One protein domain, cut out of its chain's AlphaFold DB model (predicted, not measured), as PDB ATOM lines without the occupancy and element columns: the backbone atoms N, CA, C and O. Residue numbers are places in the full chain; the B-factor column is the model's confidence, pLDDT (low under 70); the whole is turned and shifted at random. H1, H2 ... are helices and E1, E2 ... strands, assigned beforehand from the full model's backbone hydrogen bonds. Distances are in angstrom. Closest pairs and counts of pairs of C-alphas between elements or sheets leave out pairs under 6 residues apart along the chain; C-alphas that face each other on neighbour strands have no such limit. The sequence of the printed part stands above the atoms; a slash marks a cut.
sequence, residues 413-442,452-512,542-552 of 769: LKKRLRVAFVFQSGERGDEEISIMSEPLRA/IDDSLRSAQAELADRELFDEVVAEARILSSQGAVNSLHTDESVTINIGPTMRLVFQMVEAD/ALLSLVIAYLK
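Overview. This is residues 413 to 442, 452 to 512 and 542 to 552 of the 769 residues of the protein "Mediator of RNA polymerase II transcription subunit 17" of Pseudomicrostroma glucosiphilum (UniProt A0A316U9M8). A twisted sheet of five strands has the long helix H1 laid over one face and the short helix H2 over E1 on that same face; the other face is bare. The printed part has 102 residues, running E1, E2, H1, E3, E4, E5, H2, in the mixed class. The antiparallel sheet has the order E2, E1, E5, E4, E3. The whole is compact, with a radius of gyration of the C-alphas of 14.8 A, yet elongated, spanning 52 by 30 by 22 A.

Along the chain. Find C-alpha 415 at (164.697, 202.005, 227.485); from there E1, residues 415 to 424, runs 27.0 A. Next come E2, residues 432 to 436, and H1, residues 452 to 481, 43.6 A long. E3, residues 487 to 489, E4, residues 493 to 497, and E5, residues 502 to 510, form a meander, each strand the antiparallel neighbour of the one before. H2, residues 542 to 552, ends at C-alpha 552, (167.530, 199.869, 242.593).

Arrangement. Look at N 418 and O 507, 2.8 A apart and within hydrogen-bond range, for the antiparallel neighbours E1 and E5; in the hairpin of E1 and E2, N 421 and O 435 are within hydrogen-bond range at 2.8 A. In the hairpin of E4 and E5, N 494 and O 506 are within hydrogen-bond range at 2.8 A, and in the hairpin of E3 and E4, N 488 and O 495 are within hydrogen-bond range at 2.8 A. H1 is on the sheet at a height of 8.9 A, over E1, E5, E4 and E3; it only just runs along the strands, at 28 degrees to E1 on the local plane. Its closest C-alphas to E1 are those of Leu 417 and Asp 465, 5.4 A. H2, at a height of 9.5 A, runs slantwise, at 48 degrees to E1 on the local plane; the closest C-alphas are those of Val 419 and Leu 544, 6.4 A. H1 and H2 are close but not clearly touching, about perpendicular at 89 degrees, with the C-alphas of Leu 468 and Lys 552 closest at 7.3 A. In both, each O i to N i+4 pair is within hydrogen-bond range.

Size, cuts and confidence. The C-alphas farthest apart are those of Glu 427 and Ile 452, 52.4 A. Residues 443 to 451 are not printed, a gap of 13.7 A between C-alphas 442 and 452, nor are 513 to 541, 22.2 A between C-alphas 512 and 542. Of the links printed whole, E1 to E2 is short and the others are tight. Only residues 426 and 442 have pLDDT under 70.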
ATOM      1  N   LEU A 413     170.337 201.927 224.804       90.69
ATOM      2  CA  LEU A 413     169.106 201.138 224.786       90.69
ATOM      3  C   LEU A 413     167.876 202.028 224.642       90.69
ATOM      4  O   LEU A 413     166.877 201.559 224.110       90.69
ATOM      5  N   LYS A 414     167.949 203.278 225.126       93.00
ATOM      6  CA  LYS A 414     166.834 204.229 225.180       93.00
ATOM      7  C   LYS A 414     165.587 203.626 225.824       93.00
ATOM      8  O   LYS A 414     164.469 203.967 225.460       93.00
ATOM      9  N   LYS A 415     165.771 202.705 226.774       94.62
ATOM     10  CA  LYS A 415     164.697 202.005 227.485       94.62
ATOM     11  C   LYS A 415     164.891 202.138 228.992       94.62
ATOM     12  O   LYS A 415     166.012 202.030 229.489       94.62
ATOM     13  N   ARG A 416     163.793 202.358 229.709       95.06
ATOM     14  CA  ARG A 416     163.700 202.476 231.169       95.06
ATOM     15  C   ARG A 416     162.853 201.348 231.729       95.06
ATOM     16  O   ARG A 416     161.898 200.907 231.091       95.06
ATOM     17  N   LEU A 417     163.179 200.918 232.940       96.19
ATOM     18  CA  LEU A 417     162.356 199.951 233.652       96.19
ATOM     19  C   LEU A 417     161.095 200.635 234.184       96.19
ATOM     20  O   LEU A 417     161.163 201.623 234.915       96.19
ATOM     21  N   ARG A 418     159.946 200.055 233.857       95.31
ATOM     22  CA  ARG A 418     158.628 200.422 234.356       95.31
ATOM     23  C   ARG A 418     158.043 199.271 235.157       95.31
ATOM     24  O   ARG A 418     158.236 198.104 234.820       95.31
ATOM     25  N   VAL A 419     157.308 199.608 236.209       96.31
ATOM     26  CA  VAL A 419     156.585 198.649 237.041       96.31
ATOM     27  C   VAL A 419     155.107 198.993 237.002       96.31
ATOM     28  O   VAL A 419     154.745 200.160 237.119       96.31
ATOM     29  N   ALA A 420     154.249 197.995 236.844       96.06
ATOM     30  CA  ALA A 420     152.808 198.173 236.837       96.06
ATOM     31  C   ALA A 420     152.108 197.135 237.713       96.06
ATOM     32  O   ALA A 420     152.494 195.966 237.740       96.06
ATOM     33  N   PHE A 421     151.053 197.563 238.402       95.50
ATOM     34  CA  PHE A 421     150.063 196.667 238.977       95.50
ATOM     35  C   PHE A 421     148.876 196.576 238.046       95.50
ATOM     36  O   PHE A 421     148.305 197.583 237.637       95.50
ATOM     37  N   VAL A 422     148.504 195.347 237.747       94.56
ATOM     38  CA  VAL A 422     147.419 195.019 236.848       94.56
ATOM     39  C   VAL A 422     146.380 194.251 237.645       94.56
ATOM     40  O   VAL A 422     146.655 193.151 238.135       94.56
ATOM     41  N   PHE A 423     145.195 194.835 237.776       92.06
ATOM     42  CA  PHE A 423     144.068 194.254 238.490       92.06
ATOM     43  C   PHE A 423     143.040 193.711 237.500       92.06
ATOM     44  O   PHE A 423     142.645 194.409 236.568       92.06
ATOM     45  N   GLN A 424     142.607 192.472 237.707       90.62
ATOM     46  CA  GLN A 424     141.500 191.866 236.968       90.62
ATOM     47  C   GLN A 424     140.203 192.090 237.750       90.62
ATOM     48  O   GLN A 424     140.073 191.612 238.881       90.62
ATOM     49  N   SER A 425     139.255 192.828 237.165       86.81
ATOM     50  CA  SER A 425     137.938 193.057 237.770       86.81
ATOM     51  C   SER A 425     137.032 191.832 237.573       86.81
ATOM     52  O   SER A 425     136.805 191.368 236.454       86.81
ATOM     53  N   GLY A 426     136.541 191.269 238.680       68.50
ATOM     54  CA  GLY A 426     136.001 189.905 238.756       68.50
ATOM     55  C   GLY A 426     134.594 189.658 238.199       68.50
ATOM     56  O   GLY A 426     134.154 188.515 238.247       68.50
ATOM     57  N   GLU A 427     133.874 190.655 237.677       73.88
ATOM     58  CA  GLU A 427     132.474 190.447 237.250       73.88
ATOM     59  C   GLU A 427     132.287 190.196 235.748       73.88
ATOM     60  O   GLU A 427     131.305 189.567 235.354       73.88
ATOM     61  N   ARG A 428     133.228 190.627 234.896       75.44
ATOM     62  CA  ARG A 428     133.162 190.387 233.440       75.44
ATOM     63  C   ARG A 428     134.446 189.884 232.795       75.44
ATOM     64  O   ARG A 428     134.414 189.584 231.612       75.44
ATOM     65  N   GLY A 429     135.555 189.771 233.528       72.69
ATOM     66  CA  GLY A 429     136.828 189.264 232.994       72.69
ATOM     67  C   GLY A 429     137.535 190.181 231.984       72.69
ATOM     68  O   GLY A 429     138.742 190.041 231.812       72.69
ATOM     69  N   ASP A 430     136.826 191.142 231.388       78.12
ATOM     70  CA  ASP A 430     137.354 192.000 230.320       78.12
ATOM     71  C   ASP A 430     137.947 193.331 230.822       78.12
ATOM     72  O   ASP A 430     138.690 193.987 230.096       78.12
ATOM     73  N   GLU A 431     137.657 193.748 232.060       83.38
ATOM     74  CA  GLU A 431     138.157 195.021 232.596       83.38
ATOM     75  C   GLU A 431     139.485 194.837 233.346       83.38
ATOM     76  O   GLU A 431     139.541 194.343 234.479       83.38
ATOM     77  N   GLU A 432     140.566 195.263 232.692       88.38
ATOM     78  CA  GLU A 432     141.929 195.288 233.220       88.38
ATOM     79  C   GLU A 432     142.294 196.712 233.662       88.38
ATOM     80  O   GLU A 432     142.484 197.614 232.845       88.38
ATOM     81  N   ILE A 433     142.410 196.928 234.975       88.50
ATOM     82  CA  ILE A 433     142.858 198.213 235.523       88.50
ATOM     83  C   ILE A 433     144.372 198.138 235.711       88.50
ATOM     84  O   ILE A 433     144.861 197.395 236.563       88.50
ATOM     85  N   SER A 434     145.119 198.917 234.925       89.56
ATOM     86  CA  SER A 434     146.578 199.006 235.017       89.56
ATOM     87  C   SER A 434     147.007 200.319 235.667       89.56
ATOM     88  O   SER A 434     146.714 201.405 235.165       89.56
ATOM     89  N   ILE A 435     147.722 200.218 236.784       91.12
ATOM     90  CA  ILE A 435     148.392 201.335 237.447       91.12
ATOM     91  C   ILE A 435     149.879 201.184 237.180       91.12
ATOM     92  O   ILE A 435     150.461 200.152 237.505       91.12
ATOM     93  N   MET A 436     150.512 202.207 236.616       92.00
ATOM     94  CA  MET A 436     151.902 202.121 236.185       92.00
ATOM     95  C   MET A 436     152.772 203.185 236.843       92.00
ATOM     96  O   MET A 436     152.343 204.321 237.028       92.00
ATOM     97  N   SER A 437     154.020 202.832 237.142       92.62
ATOM     98  CA  SER A 437     155.032 203.778 237.587       92.62
ATOM     99  C   SER A 437     155.314 204.773 236.472       92.62
ATOM    100  O   SER A 437     155.425 204.391 235.297       92.62
ATOM    101  N   GLU A 438     155.508 206.028 236.843       87.31
ATOM    102  CA  GLU A 438     156.158 206.984 235.964       87.31
ATOM    103  C   GLU A 438     157.664 206.682 235.968       87.31
ATOM    104  O   GLU A 438     158.242 206.488 237.044       87.31
ATOM    105  N   PRO A 439     158.315 206.544 234.798       81.69
ATOM    106  CA  PRO A 439     159.766 206.450 234.778       81.69
ATOM    107  C   PRO A 439     160.314 207.723 235.423       81.69
ATOM    108  O   PRO A 439     159.878 208.816 235.071       81.69
ATOM    109  N   LEU A 440     161.244 207.584 236.373       76.69
ATOM    110  CA  LEU A 440     161.899 208.735 236.995       76.69
ATOM    111  C   LEU A 440     162.569 209.544 235.879       76.69
ATOM    112  O   LEU A 440     163.630 209.159 235.378       76.69
ATOM    113  N   ARG A 441     161.924 210.628 235.449       75.69
ATOM    114  CA  ARG A 441     162.541 211.578 234.537       75.69
ATOM    115  C   ARG A 441     163.673 212.213 235.329       75.69
ATOM    116  O   ARG A 441     163.451 212.727 236.426       75.69
ATOM    117  N   ALA A 442     164.897 212.116 234.811       69.75
ATOM    118  CA  ALA A 442     165.929 213.038 235.259       69.75
ATOM    119  C   ALA A 442     165.329 214.435 235.069       69.75
ATOM    120  O   ALA A 442     164.704 214.660 234.033       69.75
ATOM    121  N   ILE A 452     176.849 217.056 228.659       92.06
ATOM    122  CA  ILE A 452     177.524 215.765 228.424       92.06
ATOM    123  C   ILE A 452     177.332 214.831 229.628       92.06
ATOM    124  O   ILE A 452     177.134 213.630 229.456       92.06
ATOM    125  N   ASP A 453     177.360 215.375 230.844       93.31
ATOM    126  CA  ASP A 453     177.177 214.596 232.064       93.31
ATOM    127  C   ASP A 453     175.751 214.085 232.229       93.31
ATOM    128  O   ASP A 453     175.579 212.939 232.644       93.31
ATOM    129  N   ASP A 454     174.743 214.890 231.891       92.31
ATOM    130  CA  ASP A 454     173.340 214.475 231.961       92.31
ATOM    131  C   ASP A 454     173.073 213.328 230.994       92.31
ATOM    132  O   ASP A 454     172.477 212.319 231.379       92.31
ATOM    133  N   SER A 455     173.628 213.413 229.786       92.56
ATOM    134  CA  SER A 455     173.526 212.351 228.790       92.56
ATOM    135  C   SER A 455     174.226 211.062 229.237       92.56
ATOM    136  O   SER A 455     173.659 209.966 229.142       92.56
ATOM    137  N   LEU A 456     175.428 211.161 229.824       94.75
ATOM    138  CA  LEU A 456     176.146 210.004 230.380       94.75
ATOM    139  C   LEU A 456     175.421 209.394 231.591       94.75
ATOM    140  O   LEU A 456     175.321 208.169 231.678       94.75
ATOM    141  N   ARG A 457     174.872 210.208 232.504       94.88
ATOM    142  CA  ARG A 457     174.062 209.743 233.651       94.88
ATOM    143  C   ARG A 457     172.770 209.088 233.185       94.88
ATOM    144  O   ARG A 457     172.394 208.037 233.703       94.88
ATOM    145  N   SER A 458     172.116 209.679 232.189       93.06
ATOM    146  CA  SER A 458     170.913 209.141 231.566       93.06
ATOM    147  C   SER A 458     171.201 207.752 230.993       93.06
ATOM    148  O   SER A 458     170.537 206.789 231.391       93.06
ATOM    149  N   ALA A 459     172.254 207.611 230.180       94.75
ATOM    150  CA  ALA A 459     172.688 206.333 229.615       94.75
ATOM    151  C   ALA A 459     173.131 205.316 230.684       94.75
ATOM    152  O   ALA A 459     172.801 204.131 230.592       94.75
ATOM    153  N   GLN A 460     173.829 205.754 231.736       95.88
ATOM    154  CA  GLN A 460     174.204 204.900 232.866       95.88
ATOM    155  C   GLN A 460     172.971 204.352 233.590       95.88
ATOM    156  O   GLN A 460     172.923 203.164 233.914       95.88
ATOM    157  N   ALA A 461     171.954 205.185 233.807       94.94
ATOM    158  CA  ALA A 461     170.704 204.742 234.400       94.94
ATOM    159  C   ALA A 461     169.943 203.766 233.475       94.94
ATOM    160  O   ALA A 461     169.290 202.860 233.981       94.94
ATOM    161  N   GLU A 462     170.037 203.902 232.141       95.38
ATOM    162  CA  GLU A 462     169.376 202.978 231.191       95.38
ATOM    163  C   GLU A 462     170.031 201.595 231.282       95.38
ATOM    164  O   GLU A 462     169.361 200.563 231.336       95.38
ATOM    165  N   LEU A 463     171.363 201.581 231.354       96.56
ATOM    166  CA  LEU A 463     172.159 200.373 231.527       96.56
ATOM    167  C   LEU A 463     171.871 199.693 232.876       96.56
ATOM    168  O   LEU A 463     171.732 198.472 232.927       96.56
ATOM    169  N   ALA A 464     171.753 200.472 233.956       96.62
ATOM    170  CA  ALA A 464     171.420 199.957 235.282       96.62
ATOM    171  C   ALA A 464     170.004 199.361 235.327       96.62
ATOM    172  O   ALA A 464     169.821 198.280 235.881       96.62
ATOM    173  N   ASP A 465     169.024 200.019 234.700       97.00
ATOM    174  CA  ASP A 465     167.655 199.509 234.576       97.00
ATOM    175  C   ASP A 465     167.614 198.211 233.744       97.00
ATOM    176  O   ASP A 465     166.898 197.271 234.096       97.00
ATOM    177  N   ARG A 466     168.431 198.104 232.684       97.19
ATOM    178  CA  ARG A 466     168.563 196.871 231.889       97.19
ATOM    179  C   ARG A 466     169.188 195.726 232.685       97.19
ATOM    180  O   ARG A 466     168.678 194.607 232.595       97.19
ATOM    181  N   GLU A 467     170.263 195.983 233.438       97.44
ATOM    182  CA  GLU A 467     170.876 194.978 234.322       97.44
ATOM    183  C   GLU A 467     169.872 194.524 235.382       97.44
ATOM    184  O   GLU A 467     169.708 193.324 235.595       97.44
ATOM    185  N   LEU A 468     169.157 195.470 235.996       97.06
ATOM    186  CA  LEU A 468     168.112 195.177 236.968       97.06
ATOM    187  C   LEU A 468     167.020 194.282 236.373       97.06
ATOM    188  O   LEU A 468     166.638 193.296 236.999       97.06
ATOM    189  N   PHE A 469     166.550 194.588 235.163       97.69
ATOM    190  CA  PHE A 469     165.549 193.774 234.478       97.69
ATOM    191  C   PHE A 469     166.044 192.346 234.221       97.69
ATOM    192  O   PHE A 469     165.326 191.397 234.523       97.69
ATOM    193  N   ASP A 470     167.278 192.160 233.740       97.44
ATOM    194  CA  ASP A 470     167.841 190.819 233.517       97.44
ATOM    195  C   ASP A 470     167.992 190.022 234.823       97.44
ATOM    196  O   ASP A 470     167.814 188.802 234.830       97.44
ATOM    197  N   GLU A 471     168.299 190.689 235.939       96.88
ATOM    198  CA  GLU A 471     168.315 190.041 237.254       96.88
ATOM    199  C   GLU A 471     166.903 189.668 237.729       96.88
ATOM    200  O   GLU A 471     166.706 188.565 238.233       96.88
ATOM    201  N   VAL A 472     165.910 190.542 237.526       97.19
ATOM    202  CA  VAL A 472     164.494 190.257 237.815       97.19
ATOM    203  C   VAL A 472     164.004 189.068 236.987       97.19
ATOM    204  O   VAL A 472     163.375 188.164 237.530       97.19
ATOM    205  N   VAL A 473     164.339 189.009 235.695       97.44
ATOM    206  CA  VAL A 473     164.027 187.865 234.823       97.44
ATOM    207  C   VAL A 473     164.671 186.586 235.363       97.44
ATOM    208  O   VAL A 473     164.004 185.554 235.451       97.44
ATOM    209  N   ALA A 474     165.953 186.636 235.735       96.81
ATOM    210  CA  ALA A 474     166.670 185.479 236.260       96.81
ATOM    211  C   ALA A 474     166.052 184.966 237.571       96.81
ATOM    212  O   ALA A 474     165.781 183.771 237.690       96.81
ATOM    213  N   GLU A 475     165.772 185.853 238.528       96.75
ATOM    214  CA  GLU A 475     165.149 185.475 239.798       96.75
ATOM    215  C   GLU A 475     163.707 184.982 239.615       96.75
ATOM    216  O   GLU A 475     163.315 183.985 240.220       96.75
ATOM    217  N   ALA A 476     162.921 185.614 238.742       96.88
ATOM    218  CA  ALA A 476     161.545 185.201 238.484       96.88
ATOM    219  C   ALA A 476     161.472 183.816 237.816       96.88
ATOM    220  O   ALA A 476     160.556 183.047 238.114       96.88
ATOM    221  N   ARG A 477     162.452 183.459 236.969       96.75
ATOM    222  CA  ARG A 477     162.592 182.098 236.417       96.75
ATOM    223  C   ARG A 477     162.933 181.078 237.498       96.75
ATOM    224  O   ARG A 477     162.374 179.986 237.494       96.75
ATOM    225  N   ILE A 478     163.819 181.428 238.433       95.75
ATOM    226  CA  ILE A 478     164.168 180.556 239.564       95.75
ATOM    227  C   ILE A 478     162.929 180.297 240.431       95.75
ATOM    228  O   ILE A 478     162.597 179.138 240.681       95.75
ATOM    229  N   LEU A 479     162.197 181.347 240.812       94.81
ATOM    230  CA  LEU A 479     160.975 181.226 241.617       94.81
ATOM    231  C   LEU A 479     159.876 180.421 240.910       94.81
ATOM    232  O   LEU A 479     159.190 179.624 241.552       94.81
ATOM    233  N   SER A 480     159.744 180.577 239.590       95.19
ATOM    234  CA  SER A 480     158.821 179.771 238.788       95.19
ATOM    235  C   SER A 480     159.229 178.306 238.717       95.19
ATOM    236  O   SER A 480     158.397 177.430 238.938       95.19
ATOM    237  N   SER A 481     160.520 178.018 238.519       94.81
ATOM    238  CA  SER A 481     161.032 176.639 238.500       94.81
ATOM    239  C   SER A 481     160.825 175.897 239.826       94.81
ATOM    240  O   SER A 481     160.715 174.674 239.844       94.81
ATOM    241  N   GLN A 482     160.734 176.637 240.934       93.00
ATOM    242  CA  GLN A 482     160.462 176.106 242.270       93.00
ATOM    243  C   GLN A 482     158.961 176.001 242.582       93.00
ATOM    244  O   GLN A 482     158.598 175.508 243.647       93.00
ATOM    245  N   GLY A 483     158.089 176.479 241.687       92.31
ATOM    246  CA  GLY A 483     156.641 176.525 241.896       92.31
ATOM    247  C   GLY A 483     156.192 177.544 242.946       92.31
ATOM    248  O   GLY A 483     155.049 177.492 243.386       92.31
ATOM    249  N   ALA A 484     157.069 178.464 243.364       89.31
ATOM    250  CA  ALA A 484     156.727 179.487 244.348       89.31
ATOM    251  C   ALA A 484     155.831 180.580 243.747       89.31
ATOM    252  O   ALA A 484     155.022 181.178 244.451       89.31
ATOM    253  N   VAL A 485     156.000 180.867 242.451       92.94
ATOM    254  CA  VAL A 485     155.339 181.975 241.759       92.94
ATOM    255  C   VAL A 485     155.049 181.590 240.313       92.94
ATOM    256  O   VAL A 485     155.930 181.102 239.609       92.94
ATOM    257  N   ASN A 486     153.842 181.884 239.832       94.94
ATOM    258  CA  ASN A 486     153.531 181.794 238.408       94.94
ATOM    259  C   ASN A 486     153.990 183.078 237.713       94.94
ATOM    260  O   ASN A 486     153.425 184.150 237.951       94.94
ATOM    261  N   SER A 487     155.016 182.970 236.871       96.31
ATOM    262  CA  SER A 487     155.545 184.086 236.094       96.31
ATOM    263  C   SER A 487     155.497 183.801 234.593       96.31
ATOM    264  O   SER A 487     155.656 182.668 234.140       96.31
ATOM    265  N   LEU A 488     155.245 184.854 233.820       96.88
ATOM    266  CA  LEU A 488     155.308 184.863 232.364       96.88
ATOM    267  C   LEU A 488     156.448 185.791 231.948       96.88
ATOM    268  O   LEU A 488     156.558 186.909 232.455       96.88
ATOM    269  N   HIS A 489     157.297 185.327 231.036       96.38
ATOM    270  CA  HIS A 489     158.476 186.061 230.589       96.38
ATOM    271  C   HIS A 489     158.399 186.336 229.092       96.38
ATOM    272  O   HIS A 489     158.189 185.418 228.301       96.38
ATOM    273  N   THR A 490     158.645 187.581 228.720       96.56
ATOM    274  CA  THR A 490     158.997 187.994 227.363       96.56
ATOM    275  C   THR A 490     160.379 188.659 227.397       96.56
ATOM    276  O   THR A 490     160.966 188.827 228.471       96.56
ATOM    277  N   ASP A 491     160.919 189.030 226.238       95.12
ATOM    278  CA  ASP A 491     162.226 189.698 226.163       95.12
ATOM    279  C   ASP A 491     162.212 191.104 226.789       95.12
ATOM    280  O   ASP A 491     163.253 191.603 227.214       95.12
ATOM    281  N   GLU A 492     161.034 191.728 226.883       96.62
ATOM    282  CA  GLU A 492     160.870 193.110 227.350       96.62
ATOM    283  C   GLU A 492     159.936 193.246 228.552       96.62
ATOM    284  O   GLU A 492     159.851 194.324 229.138       96.62
ATOM    285  N   SER A 493     159.242 192.178 228.950       97.19
ATOM    286  CA  SER A 493     158.354 192.187 230.106       97.19
ATOM    287  C   SER A 493     158.402 190.905 230.936       97.19
ATOM    288  O   SER A 493     158.610 189.802 230.436       97.19
ATOM    289  N   VAL A 494     158.184 191.053 232.240       97.88
ATOM    290  CA  VAL A 494     158.003 189.956 233.190       97.88
ATOM    291  C   VAL A 494     156.723 190.206 233.963       97.88
ATOM    292  O   VAL A 494     156.615 191.195 234.681       97.88
ATOM    293  N   THR A 495     155.767 189.296 233.849       97.50
ATOM    294  CA  THR A 495     154.524 189.329 234.620       97.50
ATOM    295  C   THR A 495     154.597 188.296 235.731       97.50
ATOM    296  O   THR A 495     154.889 187.132 235.480       97.50
ATOM    297  N   ILE A 496     154.321 188.717 236.959       97.00
ATOM    298  CA  ILE A 496     154.285 187.888 238.157       97.00
ATOM    299  C   ILE A 496     152.868 187.918 238.725       97.00
ATOM    300  O   ILE A 496     152.356 188.981 239.074       97.00
ATOM    301  N   ASN A 497     152.240 186.753 238.855       94.88
ATOM    302  CA  ASN A 497     150.931 186.644 239.491       94.88
ATOM    303  C   ASN A 497     151.119 186.626 241.014       94.88
ATOM    304  O   ASN A 497     151.679 185.671 241.552       94.88
ATOM    305  N   ILE A 498     150.678 187.686 241.699       92.06
ATOM    306  CA  ILE A 498     150.749 187.787 243.168       92.06
ATOM    307  C   ILE A 498     149.528 187.115 243.800       92.06
ATOM    308  O   ILE A 498     149.637 186.470 244.837       92.06
ATOM    309  N   GLY A 499     148.366 187.254 243.163       87.19
ATOM    310  CA  GLY A 499     147.111 186.655 243.599       87.19
ATOM    311  C   GLY A 499     146.177 186.399 242.415       87.19
ATOM    312  O   GLY A 499     146.567 186.624 241.268       87.19
ATOM    313  N   PRO A 500     144.934 185.956 242.667       86.50
ATOM    314  CA  PRO A 500     143.979 185.646 241.603       86.50
ATOM    315  C   PRO A 500     143.564 186.882 240.799       86.50
ATOM    316  O   PRO A 500     143.250 186.770 239.623       86.50
ATOM    317  N   THR A 501     143.579 188.061 241.423       88.81
ATOM    318  CA  THR A 501     143.106 189.313 240.820       88.81
ATOM    319  C   THR A 501     144.221 190.311 240.547       88.81
ATOM    320  O   THR A 501     143.960 191.345 239.944       88.81
ATOM    321  N   MET A 502     145.455 190.045 240.988       92.62
ATOM    322  CA  MET A 502     146.541 191.025 240.975       92.62
ATOM    323  C   MET A 502     147.804 190.451 240.342       92.62
ATOM    324  O   MET A 502     148.348 189.434 240.787       92.62
ATOM    325  N   ARG A 503     148.301 191.163 239.332       95.44
ATOM    326  CA  ARG A 503     149.542 190.866 238.620       95.44
ATOM    327  C   ARG A 503     150.510 192.037 238.754       95.44
ATOM    328  O   ARG A 503     150.110 193.197 238.702       95.44
ATOM    329  N   LEU A 504     151.787 191.725 238.927       96.75
ATOM    330  CA  LEU A 504     152.892 192.675 238.933       96.75
ATOM    331  C   LEU A 504     153.659 192.530 237.625       96.75
ATOM    332  O   LEU A 504     154.155 191.450 237.316       96.75
ATOM    333  N   VAL A 505     153.739 193.603 236.849       97.19
ATOM    334  CA  VAL A 505     154.380 193.615 235.535       97.19
ATOM    335  C   VAL A 505     155.614 194.503 235.585       97.19
ATOM    336  O   VAL A 505     155.524 195.684 235.902       97.19
ATOM    337  N   PHE A 506     156.766 193.938 235.249       97.56
ATOM    338  CA  PHE A 506     157.994 194.663 234.949       97.56
ATOM    339  C   PHE A 506     158.097 194.794 233.438       97.56
ATOM    340  O   PHE A 506     157.990 193.785 232.752       97.56
ATOM    341  N   GLN A 507     158.299 195.994 232.907       96.88
ATOM    342  CA  GLN A 507     158.400 196.218 231.467       96.88
ATOM    343  C   GLN A 507     159.517 197.208 231.152       96.88
ATOM    344  O   GLN A 507     159.635 198.239 231.810       96.88
ATOM    345  N   MET A 508     160.318 196.923 230.132       97.06
ATOM    346  CA  MET A 508     161.251 197.887 229.556       97.06
ATOM    347  C   MET A 508     160.500 198.753 228.539       97.06
ATOM    348  O   MET A 508     160.046 198.250 227.517       97.06
ATOM    349  N   VAL A 509     160.352 200.046 228.824       94.56
ATOM    350  CA  VAL A 509     159.617 201.013 227.987       94.56
ATOM    351  C   VAL A 509     160.591 202.037 227.414       94.56
ATOM    352  O   VAL A 509     161.560 202.394 228.080       94.56
ATOM    353  N   GLU A 510     160.365 202.509 226.191       92.81
ATOM    354  CA  GLU A 510     161.213 203.528 225.568       92.81
ATOM    355  C   GLU A 510     161.194 204.851 226.356       92.81
ATOM    356  O   GLU A 510     160.142 205.338 226.762       92.81
ATOM    357  N   ALA A 511     162.377 205.419 226.604       85.12
ATOM    358  CA  ALA A 511     162.572 206.623 227.412       85.12
ATOM    359  C   ALA A 511     162.120 207.902 226.684       85.12
ATOM    360  O   ALA A 511     161.669 208.847 227.327       85.12
ATOM    361  N   ASP A 512     162.235 207.904 225.351       70.94
ATOM    362  CA  ASP A 512     162.074 209.087 224.496       70.94
ATOM    363  C   ASP A 512     160.610 209.341 224.090       70.94
ATOM    364  O   ASP A 512     160.296 210.396 223.538       70.94
ATOM    365  N   ALA A 542     153.094 206.356 243.991       90.00
ATOM    366  CA  ALA A 542     154.099 206.391 245.054       90.00
ATOM    367  C   ALA A 542     154.522 204.980 245.499       90.00
ATOM    368  O   ALA A 542     155.715 204.716 245.666       90.00
ATOM    369  N   LEU A 543     153.573 204.043 245.618       90.50
ATOM    370  CA  LEU A 543     153.880 202.647 245.952       90.50
ATOM    371  C   LEU A 543     154.712 201.979 244.851       90.50
ATOM    372  O   LEU A 543     155.711 201.326 245.141       90.50
ATOM    373  N   LEU A 544     154.357 202.177 243.581       93.75
ATOM    374  CA  LEU A 544     155.137 201.658 242.452       93.75
ATOM    375  C   LEU A 544     156.548 202.265 242.386       93.75
ATOM    376  O   LEU A 544     157.521 201.558 242.119       93.75
ATOM    377  N   SER A 545     156.675 203.551 242.707       91.75
ATOM    378  CA  SER A 545     157.970 204.229 242.818       91.75
ATOM    379  C   SER A 545     158.818 203.649 243.952       91.75
ATOM    380  O   SER A 545     160.020 203.450 243.783       91.75
ATOM    381  N   LEU A 546     158.195 203.293 245.084       92.00
ATOM    382  CA  LEU A 546     158.857 202.598 246.189       92.00
ATOM    383  C   LEU A 546     159.368 201.214 245.760       92.00
ATOM    384  O   LEU A 546     160.489 200.847 246.109       92.00
ATOM    385  N   VAL A 547     158.587 200.462 244.975       94.50
ATOM    386  CA  VAL A 547     159.015 199.165 244.422       94.50
ATOM    387  C   VAL A 547     160.255 199.333 243.542       94.50
ATOM    388  O   VAL A 547     161.228 198.597 243.704       94.50
ATOM    389  N   ILE A 548     160.271 200.329 242.652       94.88
ATOM    390  CA  ILE A 548     161.441 200.625 241.811       94.88
ATOM    391  C   ILE A 548     162.642 201.037 242.664       94.88
ATOM    392  O   ILE A 548     163.751 200.553 242.434       94.88
ATOM    393  N   ALA A 549     162.441 201.904 243.657       93.44
ATOM    394  CA  ALA A 549     163.503 202.343 244.555       93.44
ATOM    395  C   ALA A 549     164.116 201.162 245.320       93.44
ATOM    396  O   ALA A 549     165.339 201.043 245.393       93.44
ATOM    397  N   TYR A 550     163.281 200.250 245.825       94.38
ATOM    398  CA  TYR A 550     163.723 199.016 246.466       94.38
ATOM    399  C   TYR A 550     164.576 198.158 245.523       94.38
ATOM    400  O   TYR A 550     165.679 197.741 245.882       94.38
ATOM    401  N   LEU A 551     164.109 197.953 244.290       95.31
ATOM    402  CA  LEU A 551     164.839 197.182 243.289       95.31
ATOM    403  C   LEU A 551     166.198 197.820 242.958       95.31
ATOM    404  O   LEU A 551     167.215 197.126 242.949       95.31
ATOM    405  N   LYS A 552     166.264 199.146 242.809       94.75
ATOM    406  CA  LYS A 552     167.530 199.869 242.593       94.75
ATOM    407  C   LYS A 552     168.482 199.757 243.786       94.75
ATOM    408  O   LYS A 552     169.662 199.471 243.595       94.75
TER     409      LYS A 552